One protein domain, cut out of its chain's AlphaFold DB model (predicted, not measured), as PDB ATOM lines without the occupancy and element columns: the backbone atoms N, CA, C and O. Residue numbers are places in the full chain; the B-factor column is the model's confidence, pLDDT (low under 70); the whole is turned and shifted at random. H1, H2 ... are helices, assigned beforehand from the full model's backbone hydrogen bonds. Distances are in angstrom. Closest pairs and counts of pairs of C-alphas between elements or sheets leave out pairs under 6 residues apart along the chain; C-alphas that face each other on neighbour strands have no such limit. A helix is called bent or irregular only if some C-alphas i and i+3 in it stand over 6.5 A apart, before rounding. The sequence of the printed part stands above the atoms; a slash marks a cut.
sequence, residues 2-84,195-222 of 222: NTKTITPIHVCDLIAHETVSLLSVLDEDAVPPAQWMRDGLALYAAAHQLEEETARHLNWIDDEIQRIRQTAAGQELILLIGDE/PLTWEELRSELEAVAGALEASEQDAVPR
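Overview. This is residues 2 to 84 and 195 to 222 of the 222 residues of an uncharacterized protein of Flavonifractor plautii 1_3_50AFAA (UniProt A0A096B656). Three helices, H1, H2 and H3, lie side by side as a triangular up-and-down bundle, each running against the one before it. A fourth helix, H4, crosses the side of the bundle away from H2 at a steep tilt and packs on H1 with residues 198 to 205. The printed part has 111 residues with four named helices, H1 to H4 along the chain, and no named strand: the class is all helix. It is compact, with a radius of gyration of the C-alphas of 14.7 A and spans of 49 by 33 by 28 A.

Along the chain. H1, residues 8 to 23, begins with C-alpha 8 at (138.119, 128.478, 116.076) and is 23.1 A long. H2, residues 28 to 47, is 29.8 A long and only just irregular, with C-alphas 29 and 32 6.6 A apart. H3, residues 51 to 72, is 30.3 A long; it is irregular, with C-alphas 53 and 56 7.1 A apart, and has a kink of 27 degrees near residue 58. H4, residues 198 to 218, is 30.7 A long and ends with C-alpha 218 at (139.572, 111.360, 144.971).

Arrangement. H1, the hub, touches H2 as a hairpin at a shallow tilt of 9 degrees, opposite ways; the closest C-alphas, of Thr 19 and Ala 34, are 5.4 A apart. H1 touches H3 at 5 degrees, a shallow tilt, the same way; the closest C-alphas, of Ala 16 and His 57, are 6.0 A apart. H2 and H3 form a hairpin and touch, closest at the C-alphas of Ala 45 and Glu 51, 5.7 A. H1, with residues 10 to 17 alone, touches H4 at a steep tilt of 60 degrees; the closest C-alphas, of Asp 13 and Arg 202, are 6.7 A apart. H3 and H4 are near each other, and H2 and H4 are apart. Every O i to N i+4 pair is within hydrogen-bond range in H1 and H4, against 14 of 16 in H2 and 16 of 18 in H3.

Size, cuts and confidence. The C-alphas of Asn 2 and Arg 222, the two farthest apart, are 52.0 A apart. Residues 85 to 194 are not printed, and C-alphas 84 and 195 are 15.4 A apart across the cut. Residues 217 to 222 stand free. The pLDDT is under 70 at residues 2 to 5, 26, 77 to 84 and 216 to 222.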
ATOM      1  N   ASN A   2     146.948 118.414 102.119       31.75
ATOM      2  CA  ASN A   2     145.581 118.455 102.649       31.75
ATOM      3  C   ASN A   2     145.623 119.305 103.926       31.75
ATOM      4  O   ASN A   2     145.972 118.794 104.986       31.75
ATOM      5  N   THR A   3     145.351 120.600 103.814       42.94
ATOM      6  CA  THR A   3     145.208 121.494 104.964       42.94
ATOM      7  C   THR A   3     143.913 121.112 105.672       42.94
ATOM      8  O   THR A   3     142.823 121.421 105.183       42.94
ATOM      9  N   LYS A   4     144.002 120.379 106.788       52.72
ATOM     10  CA  LYS A   4     142.892 120.354 107.743       52.72
ATOM     11  C   LYS A   4     142.641 121.809 108.121       52.72
ATOM     12  O   LYS A   4     143.530 122.453 108.655       52.72
ATOM     13  N   THR A   5     141.478 122.334 107.761       67.50
ATOM     14  CA  THR A   5     141.086 123.698 108.102       67.50
ATOM     15  C   THR A   5     141.103 123.826 109.622       67.50
ATOM     16  O   THR A   5     140.359 123.114 110.299       67.50
ATOM     17  N   ILE A   6     141.980 124.681 110.153       86.25
ATOM     18  CA  ILE A   6     141.921 125.101 111.550       86.25
ATOM     19  C   ILE A   6     140.507 125.631 111.836       86.25
ATOM     20  O   ILE A   6     139.924 126.355 111.031       86.25
ATOM     21  N   THR A   7     139.921 125.220 112.955       89.88
ATOM     22  CA  THR A   7     138.627 125.720 113.432       89.88
ATOM     23  C   THR A   7     138.851 126.629 114.636       89.88
ATOM     24  O   THR A   7     139.833 126.405 115.343       89.88
ATOM     25  N   PRO A   8     137.934 127.558 114.953       94.06
ATOM     26  CA  PRO A   8     138.119 128.478 116.076       94.06
ATOM     27  C   PRO A   8     138.413 127.793 117.419       94.06
ATOM     28  O   PRO A   8     139.241 128.255 118.194       94.06
ATOM     29  N   ILE A   9     137.840 126.609 117.664       94.12
ATOM     30  CA  ILE A   9     138.137 125.841 118.882       94.12
ATOM     31  C   ILE A   9     139.618 125.438 119.004       94.12
ATOM     32  O   ILE A   9     140.124 125.361 120.111       94.12
ATOM     33  N   HIS A  10     140.348 125.246 117.901       94.06
ATOM     34  CA  HIS A  10     141.786 124.962 117.961       94.06
ATOM     35  C   HIS A  10     142.582 126.169 118.473       94.06
ATOM     36  O   HIS A  10     143.542 126.006 119.216       94.06
ATOM     37  N   VAL A  11     142.167 127.387 118.114       95.44
ATOM     38  CA  VAL A  11     142.777 128.613 118.643       95.44
ATOM     39  C   VAL A  11     142.486 128.731 120.139       95.44
ATOM     40  O   VAL A  11     143.391 129.048 120.905       95.44
ATOM     41  N   CYS A  12     141.263 128.401 120.572       96.19
ATOM     42  CA  CYS A  12     140.925 128.331 121.996       96.19
ATOM     43  C   CYS A  12     141.801 127.324 122.753       96.19
ATOM     44  O   CYS A  12     142.325 127.661 123.814       96.19
ATOM     45  N   ASP A  13     141.972 126.120 122.196       94.25
ATOM     46  CA  ASP A  13     142.831 125.065 122.740       94.25
ATOM     47  C   ASP A  13     144.272 125.592 122.916       94.25
ATOM     48  O   ASP A  13     144.870 125.433 123.979       94.25
ATOM     49  N   LEU A  14     144.813 126.288 121.905       94.25
ATOM     50  CA  LEU A  14     146.166 126.853 121.955       94.25
ATOM     51  C   LEU A  14     146.292 127.935 123.026       94.25
ATOM     52  O   LEU A  14     147.203 127.880 123.845       94.25
ATOM     53  N   ILE A  15     145.376 128.907 123.053       95.31
ATOM     54  CA  ILE A  15     145.412 129.979 124.056       95.31
ATOM     55  C   ILE A  15     145.353 129.378 125.463       95.31
ATOM     56  O   ILE A  15     146.101 129.806 126.341       95.31
ATOM     57  N   ALA A  16     144.491 128.384 125.689       93.88
ATOM     58  CA  ALA A  16     144.376 127.728 126.984       93.88
ATOM     59  C   ALA A  16     145.672 127.011 127.380       93.88
ATOM     60  O   ALA A  16     146.162 127.209 128.491       93.88
ATOM     61  N   HIS A  17     146.250 126.246 126.453       91.50
ATOM     62  CA  HIS A  17     147.526 125.564 126.648       91.50
ATOM     63  C   HIS A  17     148.651 126.534 127.015       91.50
ATOM     64  O   HIS A  17     149.319 126.334 128.028       91.50
ATOM     65  N   GLU A  18     148.831 127.616 126.256       90.88
ATOM     66  CA  GLU A  18     149.890 128.594 126.533       90.88
ATOM     67  C   GLU A  18     149.646 129.364 127.831       90.88
ATOM     68  O   GLU A  18     150.585 129.653 128.571       90.88
ATOM     69  N   THR A  19     148.383 129.654 128.162       92.75
ATOM     70  CA  THR A  19     148.041 130.334 129.419       92.75
ATOM     71  C   THR A  19     148.416 129.481 130.630       92.75
ATOM     72  O   THR A  19     148.973 129.992 131.599       92.75
ATOM     73  N   VAL A  20     148.145 128.176 130.587       88.88
ATOM     74  CA  VAL A  20     148.514 127.260 131.677       88.88
ATOM     75  C   VAL A  20     150.018 126.982 131.670       88.88
ATOM     76  O   VAL A  20     150.637 126.976 132.733       88.88
ATOM     77  N   SER A  21     150.638 126.855 130.498       86.31
ATOM     78  CA  SER A  21     152.096 126.726 130.372       86.31
ATOM     79  C   SER A  21     152.819 127.904 131.028       86.31
ATOM     80  O   SER A  21     153.774 127.703 131.777       86.31
ATOM     81  N   LEU A  22     152.314 129.127 130.843       87.88
ATOM     82  CA  LEU A  22     152.808 130.325 131.521       87.88
ATOM     83  C   LEU A  22     152.652 130.251 133.049       87.88
ATOM     84  O   LEU A  22     153.512 130.741 133.773       87.88
ATOM     85  N   LEU A  23     151.581 129.636 133.552       87.06
ATOM     86  CA  LEU A  23     151.329 129.473 134.988       87.06
ATOM     87  C   LEU A  23     152.158 128.339 135.623       87.06
ATOM     88  O   LEU A  23     152.361 128.344 136.838       87.06
ATOM     89  N   SER A  24     152.690 127.404 134.826       79.81
ATOM     90  CA  SER A  24     153.463 126.250 135.321       79.81
ATOM     91  C   SER A  24     154.716 126.634 136.121       79.81
ATOM     92  O   SER A  24     155.124 125.908 137.023       79.81
ATOM     93  N   VAL A  25     155.293 127.815 135.874       74.50
ATOM     94  CA  VAL A  25     156.495 128.290 136.584       74.50
ATOM     95  C   VAL A  25     156.238 128.694 138.045       74.50
ATOM     96  O   VAL A  25     157.187 129.044 138.744       74.50
ATOM     97  N   LEU A  26     154.984 128.627 138.523       69.44
ATOM     98  CA  LEU A  26     154.578 128.925 139.906       69.44
ATOM     99  C   LEU A  26     154.999 130.321 140.401       69.44
ATOM    100  O   LEU A  26     155.238 130.528 141.594       69.44
ATOM    101  N   ASP A  27     155.060 131.290 139.490       79.69
ATOM    102  CA  ASP A  27     155.404 132.678 139.789       79.69
ATOM    103  C   ASP A  27     154.138 133.548 139.874       79.69
ATOM    104  O   ASP A  27     153.279 133.512 138.991       79.69
ATOM    105  N   GLU A  28     154.013 134.357 140.930       85.25
ATOM    106  CA  GLU A  28     152.904 135.311 141.060       85.25
ATOM    107  C   GLU A  28     152.955 136.379 139.954       85.25
ATOM    108  O   GLU A  28     151.907 136.856 139.511       85.25
ATOM    109  N   ASP A  29     154.146 136.682 139.427       89.38
ATOM    110  CA  ASP A  29     154.322 137.612 138.310       89.38
ATOM    111  C   ASP A  29     153.720 137.074 136.993       89.38
ATOM    112  O   ASP A  29     153.410 137.858 136.091       89.38
ATOM    113  N   ALA A  30     153.461 135.762 136.892       89.12
ATOM    114  CA  ALA A  30     152.771 135.143 135.756       89.12
ATOM    115  C   ALA A  30     151.237 135.304 135.814       89.12
ATOM    116  O   ALA A  30     150.550 135.146 134.802       89.12
ATOM    117  N   VAL A  31     150.667 135.667 136.971       92.56
ATOM    118  CA  VAL A  31     149.209 135.775 137.145       92.56
ATOM    119  C   VAL A  31     148.590 136.922 136.334       92.56
ATOM    120  O   VAL A  31     147.576 136.681 135.674       92.56
ATOM    121  N   PRO A  32     149.120 138.164 136.348       93.88
ATOM    122  CA  PRO A  32     148.563 139.242 135.532       93.88
ATOM    123  C   PRO A  32     148.504 138.936 134.022       93.88
ATOM    124  O   PRO A  32     147.422 139.111 133.454       93.88
ATOM    125  N   PRO A  33     149.582 138.463 133.355       93.00
ATOM    126  CA  PRO A  33     149.503 138.118 131.938       93.00
ATOM    127  C   PRO A  33     148.554 136.942 131.677       93.00
ATOM    128  O   PRO A  33     147.765 137.014 130.737       93.00
ATOM    129  N   ALA A  34     148.526 135.918 132.537       94.31
ATOM    130  CA  ALA A  34     147.600 134.798 132.378       94.31
ATOM    131  C   ALA A  34     146.123 135.206 132.516       94.31
ATOM    132  O   ALA A  34     145.286 134.770 131.731       94.31
ATOM    133  N   GLN A  35     145.791 136.084 133.470       96.19
ATOM    134  CA  GLN A  35     144.430 136.614 133.623       96.19
ATOM    135  C   GLN A  35     143.984 137.358 132.362       96.19
ATOM    136  O   GLN A  35     142.848 137.221 131.913       96.19
ATOM    137  N   TRP A  36     144.890 138.139 131.785       96.69
ATOM    138  CA  TRP A  36     144.611 138.871 130.565       96.69
ATOM    139  C   TRP A  36     144.456 137.928 129.354       96.69
ATOM    140  O   TRP A  36     143.525 138.104 128.569       96.69
ATOM    141  N   MET A  37     145.272 136.868 129.244       97.44
ATOM    142  CA  MET A  37     145.108 135.840 128.202       97.44
ATOM    143  C   MET A  37     143.778 135.096 128.347       97.44
ATOM    144  O   MET A  37     143.081 134.874 127.359       97.44
ATOM    145  N   ARG A  38     143.383 134.773 129.583       97.62
ATOM    146  CA  ARG A  38     142.084 134.179 129.922       97.62
ATOM    147  C   ARG A  38     140.922 135.057 129.460       97.62
ATOM    148  O   ARG A  38     139.959 134.552 128.884       97.62
ATOM    149  N   ASP A  39     140.992 136.364 129.691       98.06
ATOM    150  CA  ASP A  39     139.946 137.294 129.249       98.06
ATOM    151  C   ASP A  39     139.929 137.441 127.717       98.06
ATOM    152  O   ASP A  39     138.855 137.509 127.111       98.06
ATOM    153  N   GLY A  40     141.102 137.397 127.077       97.69
ATOM    154  CA  GLY A  40     141.239 137.307 125.623       97.69
ATOM    155  C   GLY A  40     140.610 136.036 125.040       97.69
ATOM    156  O   GLY A  40     139.868 136.120 124.061       97.69
ATOM    157  N   LEU A  41     140.830 134.879 125.673       98.12
ATOM    158  CA  LEU A  41     140.188 133.609 125.317       98.12
ATOM    159  C   LEU A  41     138.665 133.714 125.406       98.12
ATOM    160  O   LEU A  41     137.971 133.321 124.471       98.12
ATOM    161  N   ALA A  42     138.135 134.271 126.496       98.25
ATOM    162  CA  ALA A  42     136.694 134.442 126.669       98.25
ATOM    163  C   ALA A  42     136.090 135.369 125.598       98.25
ATOM    164  O   ALA A  42     135.032 135.071 125.042       98.25
ATOM    165  N   LEU A  43     136.777 136.470 125.271       98.19
ATOM    166  CA  LEU A  43     136.374 137.379 124.198       98.19
ATOM    167  C   LEU A  43     136.344 136.669 122.840       98.19
ATOM    168  O   LEU A  43     135.378 136.801 122.086       98.19
ATOM    169  N   TYR A  44     137.404 135.927 122.533       97.94
ATOM    170  CA  TYR A  44     137.534 135.188 121.289       97.94
ATOM    171  C   TYR A  44     136.465 134.090 121.164       97.94
ATOM    172  O   TYR A  44     135.776 134.004 120.148       97.94
ATOM    173  N   ALA A  45     136.255 133.307 122.224       97.69
ATOM    174  CA  ALA A  45     135.228 132.274 122.271       97.69
ATOM    175  C   ALA A  45     133.823 132.854 122.055       97.69
ATOM    176  O   ALA A  45     133.049 132.304 121.274       97.69
ATOM    177  N   ALA A  46     133.512 134.000 122.669       97.25
ATOM    178  CA  ALA A  46     132.231 134.680 122.482       97.25
ATOM    179  C   ALA A  46     132.023 135.176 121.038       97.25
ATOM    180  O   ALA A  46     130.908 135.127 120.519       97.25
ATOM    181  N   ALA A  47     133.087 135.611 120.352       96.75
ATOM    182  CA  ALA A  47     133.009 135.994 118.940       96.75
ATOM    183  C   ALA A  47     132.597 134.817 118.030       96.75
ATOM    184  O   ALA A  47     131.985 135.034 116.984       96.75
ATOM    185  N   HIS A  48     132.875 133.584 118.467       96.94
ATOM    186  CA  HIS A  48     132.589 132.340 117.745       96.94
ATOM    187  C   HIS A  48     131.453 131.496 118.335       96.94
ATOM    188  O   HIS A  48     131.166 130.431 117.793       96.94
ATOM    189  N   GLN A  49     130.776 131.966 119.389       96.94
ATOM    190  CA  GLN A  49     129.721 131.226 120.107       96.94
ATOM    191  C   GLN A  49     130.214 129.890 120.693       96.94
ATOM    192  O   GLN A  49     129.535 128.871 120.584       96.94
ATOM    193  N   LEU A  50     131.426 129.891 121.257       97.00
ATOM    194  CA  LEU A  50     132.089 128.718 121.839       97.00
ATOM    195  C   LEU A  50     132.136 128.753 123.373       97.00
ATOM    196  O   LEU A  50     133.017 128.147 123.987       97.00
ATOM    197  N   GLU A  51     131.261 129.512 124.029       95.81
ATOM    198  CA  GLU A  51     131.315 129.705 125.480       95.81
ATOM    199  C   GLU A  51     131.095 128.397 126.254       95.81
ATOM    200  O   GLU A  51     131.710 128.197 127.300       95.81
ATOM    201  N   GLU A  52     130.255 127.487 125.748       94.12
ATOM    202  CA  GLU A  52     130.021 126.182 126.379       94.12
ATOM    203  C   GLU A  52     131.223 125.249 126.180       94.12
ATOM    204  O   GLU A  52     131.714 124.648 127.136       94.12
ATOM    205  N   GLU A  53     131.755 125.185 124.959       92.75
ATOM    206  CA  GLU A  53     132.909 124.362 124.596       92.75
ATOM    207  C   GLU A  53     134.191 124.805 125.312       92.75
ATOM    208  O   GLU A  53     135.046 123.981 125.637       92.75
ATOM    209  N   THR A  54     134.330 126.104 125.583       94.56
ATOM    210  CA  THR A  54     135.512 126.679 126.244       94.56
ATOM    211  C   THR A  54     135.355 126.865 127.748       94.56
ATOM    212  O   THR A  54     136.351 127.139 128.418       94.56
ATOM    213  N   ALA A  55     134.162 126.640 128.314       93.81
ATOM    214  CA  ALA A  55     133.917 126.773 129.752       93.81
ATOM    215  C   ALA A  55     134.918 125.962 130.586       93.81
ATOM    216  O   ALA A  55     135.410 126.432 131.609       93.81
ATOM    217  N   ARG A  56     135.267 124.758 130.119       89.94
ATOM    218  CA  ARG A  56     136.256 123.907 130.785       89.94
ATOM    219  C   ARG A  56     137.651 124.535 130.807       89.94
ATOM    220  O   ARG A  56     138.291 124.523 131.853       89.94
ATOM    221  N   HIS A  57     138.101 125.087 129.682       92.69
ATOM    222  CA  HIS A  57     139.394 125.767 129.583       92.69
ATOM    223  C   HIS A  57     139.450 126.983 130.511       92.69
ATOM    224  O   HIS A  57     140.403 127.137 131.267       92.69
ATOM    225  N   LEU A  58     138.399 127.810 130.500       95.69
ATOM    226  CA  LEU A  58     138.314 129.003 131.344       95.69
ATOM    227  C   LEU A  58     138.322 128.655 132.837       95.69
ATOM    228  O   LEU A  58     139.083 129.259 133.587       95.69
ATOM    229  N   ASN A  59     137.534 127.657 133.254       92.69
ATOM    230  CA  ASN A  59     137.500 127.211 134.649       92.69
ATOM    231  C   ASN A  59     138.864 126.686 135.107       92.69
ATOM    232  O   ASN A  59     139.309 127.010 136.202       92.69
ATOM    233  N   TRP A  60     139.543 125.912 134.261       90.69
ATOM    234  CA  TRP A  60     140.859 125.385 134.600       90.69
ATOM    235  C   TRP A  60     141.901 126.500 134.762       90.69
ATOM    236  O   TRP A  60     142.626 126.510 135.754       90.69
ATOM    237  N   ILE A  61     141.931 127.487 133.860       93.00
ATOM    238  CA  ILE A  61     142.818 128.649 134.010       93.00
ATOM    239  C   ILE A  61     142.503 129.421 135.302       93.00
ATOM    240  O   ILE A  61     143.420 129.804 136.031       93.00
ATOM    241  N   ASP A  62     141.218 129.635 135.604       94.19
ATOM    242  CA  ASP A  62     140.787 130.324 136.826       94.19
ATOM    243  C   ASP A  62     141.256 129.575 138.092       94.19
ATOM    244  O   ASP A  62     141.747 130.204 139.039       94.19
ATOM    245  N   ASP A  63     141.180 128.240 138.090       90.69
ATOM    246  CA  ASP A  63     141.640 127.389 139.192       90.69
ATOM    247  C   ASP A  63     143.166 127.440 139.379       90.69
ATOM    248  O   ASP A  63     143.639 127.551 140.516       90.69
ATOM    249  N   GLU A  64     143.954 127.400 138.298       89.50
ATOM    250  CA  GLU A  64     145.422 127.506 138.376       89.50
ATOM    251  C   GLU A  64     145.862 128.884 138.887       89.50
ATOM    252  O   GLU A  64     146.684 128.989 139.806       89.50
ATOM    253  N   ILE A  65     145.244 129.958 138.381       91.88
ATOM    254  CA  ILE A  65     145.466 131.320 138.884       91.88
ATOM    255  C   ILE A  65     145.159 131.395 140.386       91.88
ATOM    256  O   ILE A  65     145.908 132.007 141.158       91.88
ATOM    257  N   GLN A  66     144.054 130.789 140.826       90.19
ATOM    258  CA  GLN A  66     143.684 130.782 142.237       90.19
ATOM    259  C   GLN A  66     144.713 130.029 143.090       90.19
ATOM    260  O   GLN A  66     145.062 130.505 144.174       90.19
ATOM    261  N   ARG A  67     145.231 128.895 142.612       87.25
ATOM    262  CA  ARG A  67     146.239 128.094 143.325       87.25
ATOM    263  C   ARG A  67     147.561 128.819 143.485       87.25
ATOM    264  O   ARG A  67     148.124 128.790 144.580       87.25
ATOM    265  N   ILE A  68     148.025 129.525 142.457       87.69
ATOM    266  CA  ILE A  68     149.246 130.337 142.552       87.69
ATOM    267  C   ILE A  68     149.071 131.440 143.596       87.69
ATOM    268  O   ILE A  68     149.904 131.576 144.492       87.69
ATOM    269  N   ARG A  69     147.939 132.159 143.579       88.38
ATOM    270  CA  ARG A  69     147.630 133.184 144.596       88.38
ATOM    271  C   ARG A  69     147.586 132.609 146.016       88.38
ATOM    272  O   ARG A  69     148.061 133.238 146.960       88.38
ATOM    273  N   GLN A  70     147.015 131.419 146.189       86.06
ATOM    274  CA  GLN A  70     146.961 130.730 147.483       86.06
ATOM    275  C   GLN A  70     148.350 130.263 147.947       86.06
ATOM    276  O   GLN A  70     148.677 130.388 149.131       86.06
ATOM    277  N   THR A  71     149.188 129.812 147.013       83.56
ATOM    278  CA  THR A  71     150.587 129.441 147.263       83.56
ATOM    279  C   THR A  71     151.419 130.639 147.696       83.56
ATOM    280  O   THR A  71     152.082 130.579 148.733       83.56
ATOM    281  N   ALA A  72     151.289 131.770 147.003       82.62
ATOM    282  CA  ALA A  72     151.904 133.036 147.400       82.62
ATOM    283  C   ALA A  72     151.433 133.506 148.794       82.62
ATOM    284  O   ALA A  72     152.211 134.055 149.575       82.62
ATOM    285  N   ALA A  73     150.179 133.214 149.163       83.69
ATOM    286  CA  ALA A  73     149.631 133.475 150.496       83.69
ATOM    287  C   ALA A  73     150.087 132.474 151.585       83.69
ATOM    288  O   ALA A  73     149.645 132.574 152.735       83.69
ATOM    289  N   GLY A  74     150.973 131.527 151.259       79.00
ATOM    290  CA  GLY A  74     151.569 130.571 152.197       79.00
ATOM    291  C   GLY A  74     150.809 129.251 152.352       79.00
ATOM    292  O   GLY A  74     151.081 128.508 153.297       79.00
ATOM    293  N   GLN A  75     149.851 128.950 151.470       77.88
ATOM    294  CA  GLN A  75     149.209 127.635 151.408       77.88
ATOM    295  C   GLN A  75     149.992 126.749 150.437       77.88
ATOM    296  O   GLN A  75     149.934 126.980 149.241       77.88
ATOM    297  N   GLU A  76     150.706 125.728 150.912       70.50
ATOM    298  CA  GLU A  76     151.350 124.772 149.998       70.50
ATOM    299  C   GLU A  76     150.281 124.015 149.200       70.50
ATOM    300  O   GLU A  76     149.601 123.126 149.720       70.50
ATOM    301  N   LEU A  77     150.121 124.396 147.935       68.06
ATOM    302  CA  LEU A  77     149.250 123.740 146.975       68.06
ATOM    303  C   LEU A  77     150.097 123.313 145.786       68.06
ATOM    304  O   LEU A  77     150.907 124.075 145.270       68.06
ATOM    305  N   ILE A  78     149.906 122.069 145.366       66.75
ATOM    306  CA  ILE A  78     150.466 121.572 144.114       66.75
ATOM    307  C   ILE A  78     149.563 122.106 142.991       66.75
ATOM    308  O   ILE A  78     148.334 122.176 143.175       66.75
ATOM    309  N   LEU A  79     150.164 122.488 141.858       67.62
ATOM    310  CA  LEU A  79     149.426 122.689 140.606       67.62
ATOM    311  C   LEU A  79     148.522 121.481 140.365       67.62
ATOM    312  O   LEU A  79     148.859 120.356 140.753       67.62
ATOM    313  N   LEU A  80     147.365 121.690 139.742       67.06
ATOM    314  CA  LEU A  80     146.507 120.543 139.433       67.06
ATOM    315  C   LEU A  80     147.196 119.576 138.469       67.06
ATOM    316  O   LEU A  80     146.888 118.383 138.447       67.06
ATOM    317  N   ILE A  81     148.137 120.104 137.694       66.25
ATOM    318  CA  ILE A  81     148.883 119.398 136.674       66.25
ATOM    319  C   ILE A  81     150.362 119.744 136.817       66.25
ATOM    320  O   ILE A  81     150.727 120.910 136.902       66.25
ATOM    321  N   GLY A  82     151.205 118.715 136.910       62.81
ATOM    322  CA  GLY A  82     152.645 118.889 137.104       62.81
ATOM    323  C   GLY A  82     153.394 119.211 135.812       62.81
ATOM    324  O   GLY A  82     152.930 118.867 134.728       62.81
ATOM    325  N   ASP A  83     154.598 119.765 135.967       63.28
ATOM    326  CA  ASP A  83     155.521 120.261 134.926       63.28
ATOM    327  C   ASP A  83     155.842 119.274 133.783       63.28
ATOM    328  O   ASP A  83     156.403 119.651 132.758       63.28
ATOM    329  N   GLU A  84     155.531 117.986 133.953       65.25
ATOM    330  CA  GLU A  84     155.695 116.960 132.914       65.25
ATOM    331  C   GLU A  84     154.641 117.069 131.797       65.25
ATOM    332  O   GLU A  84     154.819 116.507 130.714       65.25
ATOM    333  N   PRO A 195     157.723 120.199 118.598       81.19
ATOM    334  CA  PRO A 195     156.568 120.930 118.105       81.19
ATOM    335  C   PRO A 195     155.299 120.072 118.187       81.19
ATOM    336  O   PRO A 195     155.321 118.882 117.867       81.19
ATOM    337  N   LEU A 196     154.193 120.695 118.584       86.00
ATOM    338  CA  LEU A 196     152.852 120.117 118.592       86.00
ATOM    339  C   LEU A 196     152.156 120.304 117.248       86.00
ATOM    340  O   LEU A 196     152.247 121.355 116.609       86.00
ATOM    341  N   THR A 197     151.380 119.292 116.872       86.06
ATOM    342  CA  THR A 197     150.267 119.426 115.928       86.06
ATOM    343  C   THR A 197     148.960 119.747 116.662       86.06
ATOM    344  O   THR A 197     148.815 119.464 117.850       86.06
ATOM    345  N   TRP A 198     147.953 120.253 115.939       87.81
ATOM    346  CA  TRP A 198     146.608 120.496 116.486       87.81
ATOM    347  C   TRP A 198     145.981 119.265 117.163       87.81
ATOM    348  O   TRP A 198     145.309 119.385 118.185       87.81
ATOM    349  N   GLU A 199     146.195 118.068 116.605       86.75
ATOM    350  CA  GLU A 199     145.663 116.815 117.162       86.75
ATOM    351  C   GLU A 199     146.350 116.431 118.472       86.75
ATOM    352  O   GLU A 199     145.702 115.944 119.400       86.75
ATOM    353  N   GLU A 200     147.660 116.654 118.552       88.75
ATOM    354  CA  GLU A 200     148.446 116.374 119.747       88.75
ATOM    355  C   GLU A 200     148.141 117.365 120.859       88.75
ATOM    356  O   GLU A 200     147.955 116.926 121.989       88.75
ATOM    357  N   LEU A 201     148.009 118.655 120.533       89.12
ATOM    358  CA  LEU A 201     147.564 119.682 121.472       89.12
ATOM    359  C   LEU A 201     146.221 119.291 122.101       89.12
ATOM    360  O   LEU A 201     146.078 119.257 123.321       89.12
ATOM    361  N   ARG A 202     145.238 118.943 121.265       87.81
ATOM    362  CA  ARG A 202     143.925 118.512 121.750       87.81
ATOM    363  C   ARG A 202     144.024 117.271 122.629       87.81
ATOM    364  O   ARG A 202     143.383 117.210 123.671       87.81
ATOM    365  N   SER A 203     144.833 116.297 122.223       87.19
ATOM    366  CA  SER A 203     145.033 115.070 122.996       87.19
ATOM    367  C   SER A 203     145.680 115.347 124.357       87.19
ATOM    368  O   SER A 203     145.310 114.713 125.343       87.19
ATOM    369  N   GLU A 204     146.619 116.295 124.435       86.69
ATOM    370  CA  GLU A 204     147.203 116.735 125.705       86.69
ATOM    371  C   GLU A 204     146.155 117.388 126.603       86.69
ATOM    372  O   GLU A 204     146.011 116.976 127.752       86.69
ATOM    373  N   LEU A 205     145.359 118.319 126.071       87.25
ATOM    374  CA  LEU A 205     144.281 118.978 126.815       87.25
ATOM    375  C   LEU A 205     143.194 117.997 127.281       87.25
ATOM    376  O   LEU A 205     142.668 118.137 128.383       87.25
ATOM    377  N   GLU A 206     142.876 116.968 126.491       87.00
ATOM    378  CA  GLU A 206     141.953 115.892 126.879       87.00
ATOM    379  C   GLU A 206     142.536 114.986 127.981       87.00
ATOM    380  O   GLU A 206     141.814 114.557 128.886       87.00
ATOM    381  N   ALA A 207     143.841 114.700 127.944       84.38
ATOM    382  CA  ALA A 207     144.513 113.916 128.982       84.38
ATOM    383  C   ALA A 207     144.560 114.672 130.319       84.38
ATOM    384  O   ALA A 207     144.217 114.117 131.365       84.38
ATOM    385  N   VAL A 208     144.915 115.953 130.251       81.44
ATOM    386  CA  VAL A 208     144.849 116.948 131.328       81.44
ATOM    387  C   VAL A 208     143.452 116.971 131.936       81.44
ATOM    388  O   VAL A 208     143.275 116.747 133.130       81.44
ATOM    389  N   ALA A 209     142.439 117.153 131.093       81.81
ATOM    390  CA  ALA A 209     141.039 117.108 131.469       81.81
ATOM    391  C   ALA A 209     140.687 115.834 132.260       81.81
ATOM    392  O   ALA A 209     140.118 115.923 133.352       81.81
ATOM    393  N   GLY A 210     141.054 114.659 131.747       81.94
ATOM    394  CA  GLY A 210     140.824 113.388 132.435       81.94
ATOM    395  C   GLY A 210     141.533 113.289 133.792       81.94
ATOM    396  O   GLY A 210     140.969 112.743 134.742       81.94
ATOM    397  N   ALA A 211     142.744 113.841 133.910       80.06
ATOM    398  CA  ALA A 211     143.492 113.872 135.167       80.06
ATOM    399  C   ALA A 211     142.825 114.773 136.220       80.06
ATOM    400  O   ALA A 211     142.711 114.373 137.382       80.06
ATOM    401  N   LEU A 212     142.323 115.944 135.811       77.19
ATOM    402  CA  LEU A 212     141.581 116.864 136.683       77.19
ATOM    403  C   LEU A 212     140.325 116.203 137.264       77.19
ATOM    404  O   LEU A 212     140.121 116.216 138.478       77.19
ATOM    405  N   GLU A 213     139.524 115.547 136.419       80.38
ATOM    406  CA  GLU A 213     138.309 114.840 136.853       80.38
ATOM    407  C   GLU A 213     138.608 113.710 137.845       80.38
ATOM    408  O   GLU A 213     137.859 113.500 138.802       80.38
ATOM    409  N   ALA A 214     139.702 112.972 137.633       77.62
ATOM    410  CA  ALA A 214     140.126 111.924 138.554       77.62
ATOM    411  C   ALA A 214     140.541 112.506 139.918       77.62
ATOM    412  O   ALA A 214     140.146 111.980 140.961       77.62
ATOM    413  N   SER A 215     141.272 113.626 139.921       70.81
ATOM    414  CA  SER A 215     141.694 114.303 141.151       70.81
ATOM    415  C   SER A 215     140.515 114.856 141.960       70.81
ATOM    416  O   SER A 215     140.561 114.842 143.191       70.81
ATOM    417  N   GLU A 216     139.460 115.346 141.306       67.56
ATOM    418  CA  GLU A 216     138.246 115.815 141.988       67.56
ATOM    419  C   GLU A 216     137.473 114.667 142.649       67.56
ATOM    420  O   GLU A 216     136.952 114.821 143.757       67.56
ATOM    421  N   GLN A 217     137.424 113.498 142.004       63.12
ATOM    422  CA  GLN A 217     136.742 112.313 142.535       63.12
ATOM    423  C   GLN A 217     137.444 111.741 143.775       63.12
ATOM    424  O   GLN A 217     136.767 111.296 144.705       63.12
ATOM    425  N   ASP A 218     138.775 111.805 143.822       59.12
ATOM    426  CA  ASP A 218     139.572 111.360 144.971       59.12
ATOM    427  C   ASP A 218     139.535 112.348 146.155       59.12
ATOM    428  O   ASP A 218     139.791 111.960 147.299       59.12
ATOM    429  N   ALA A 219     139.165 113.613 145.921       58.16
ATOM    430  CA  ALA A 219     139.060 114.648 146.952       58.16
ATOM    431  C   ALA A 219     137.741 114.613 147.759       58.16
ATOM    432  O   ALA A 219     137.610 115.344 148.745       58.16
ATOM    433  N   VAL A 220     136.765 113.771 147.389       42.03
ATOM    434  CA  VAL A 220     135.490 113.629 148.119       42.03
ATOM    435  C   VAL A 220     135.656 112.655 149.300       42.03
ATOM    436  O   VAL A 220     135.813 111.450 149.080       42.03
ATOM    437  N   PRO A 221     135.559 113.099 150.571       49.47
ATOM    438  CA  PRO A 221     135.561 112.177 151.700       49.47
ATOM    439  C   PRO A 221     134.243 111.391 151.718       49.47
ATOM    440  O   PRO A 221     133.164 111.980 151.619       49.47
ATOM    441  N   ARG A 222     134.327 110.066 151.873       42.19
ATOM    442  CA  ARG A 222     133.181 109.236 152.279       42.19
ATOM    443  C   ARG A 222     132.776 109.495 153.725       42.19
ATOM    444  O   ARG A 222     133.687 109.692 154.560       42.19
TER     445      ARG A 222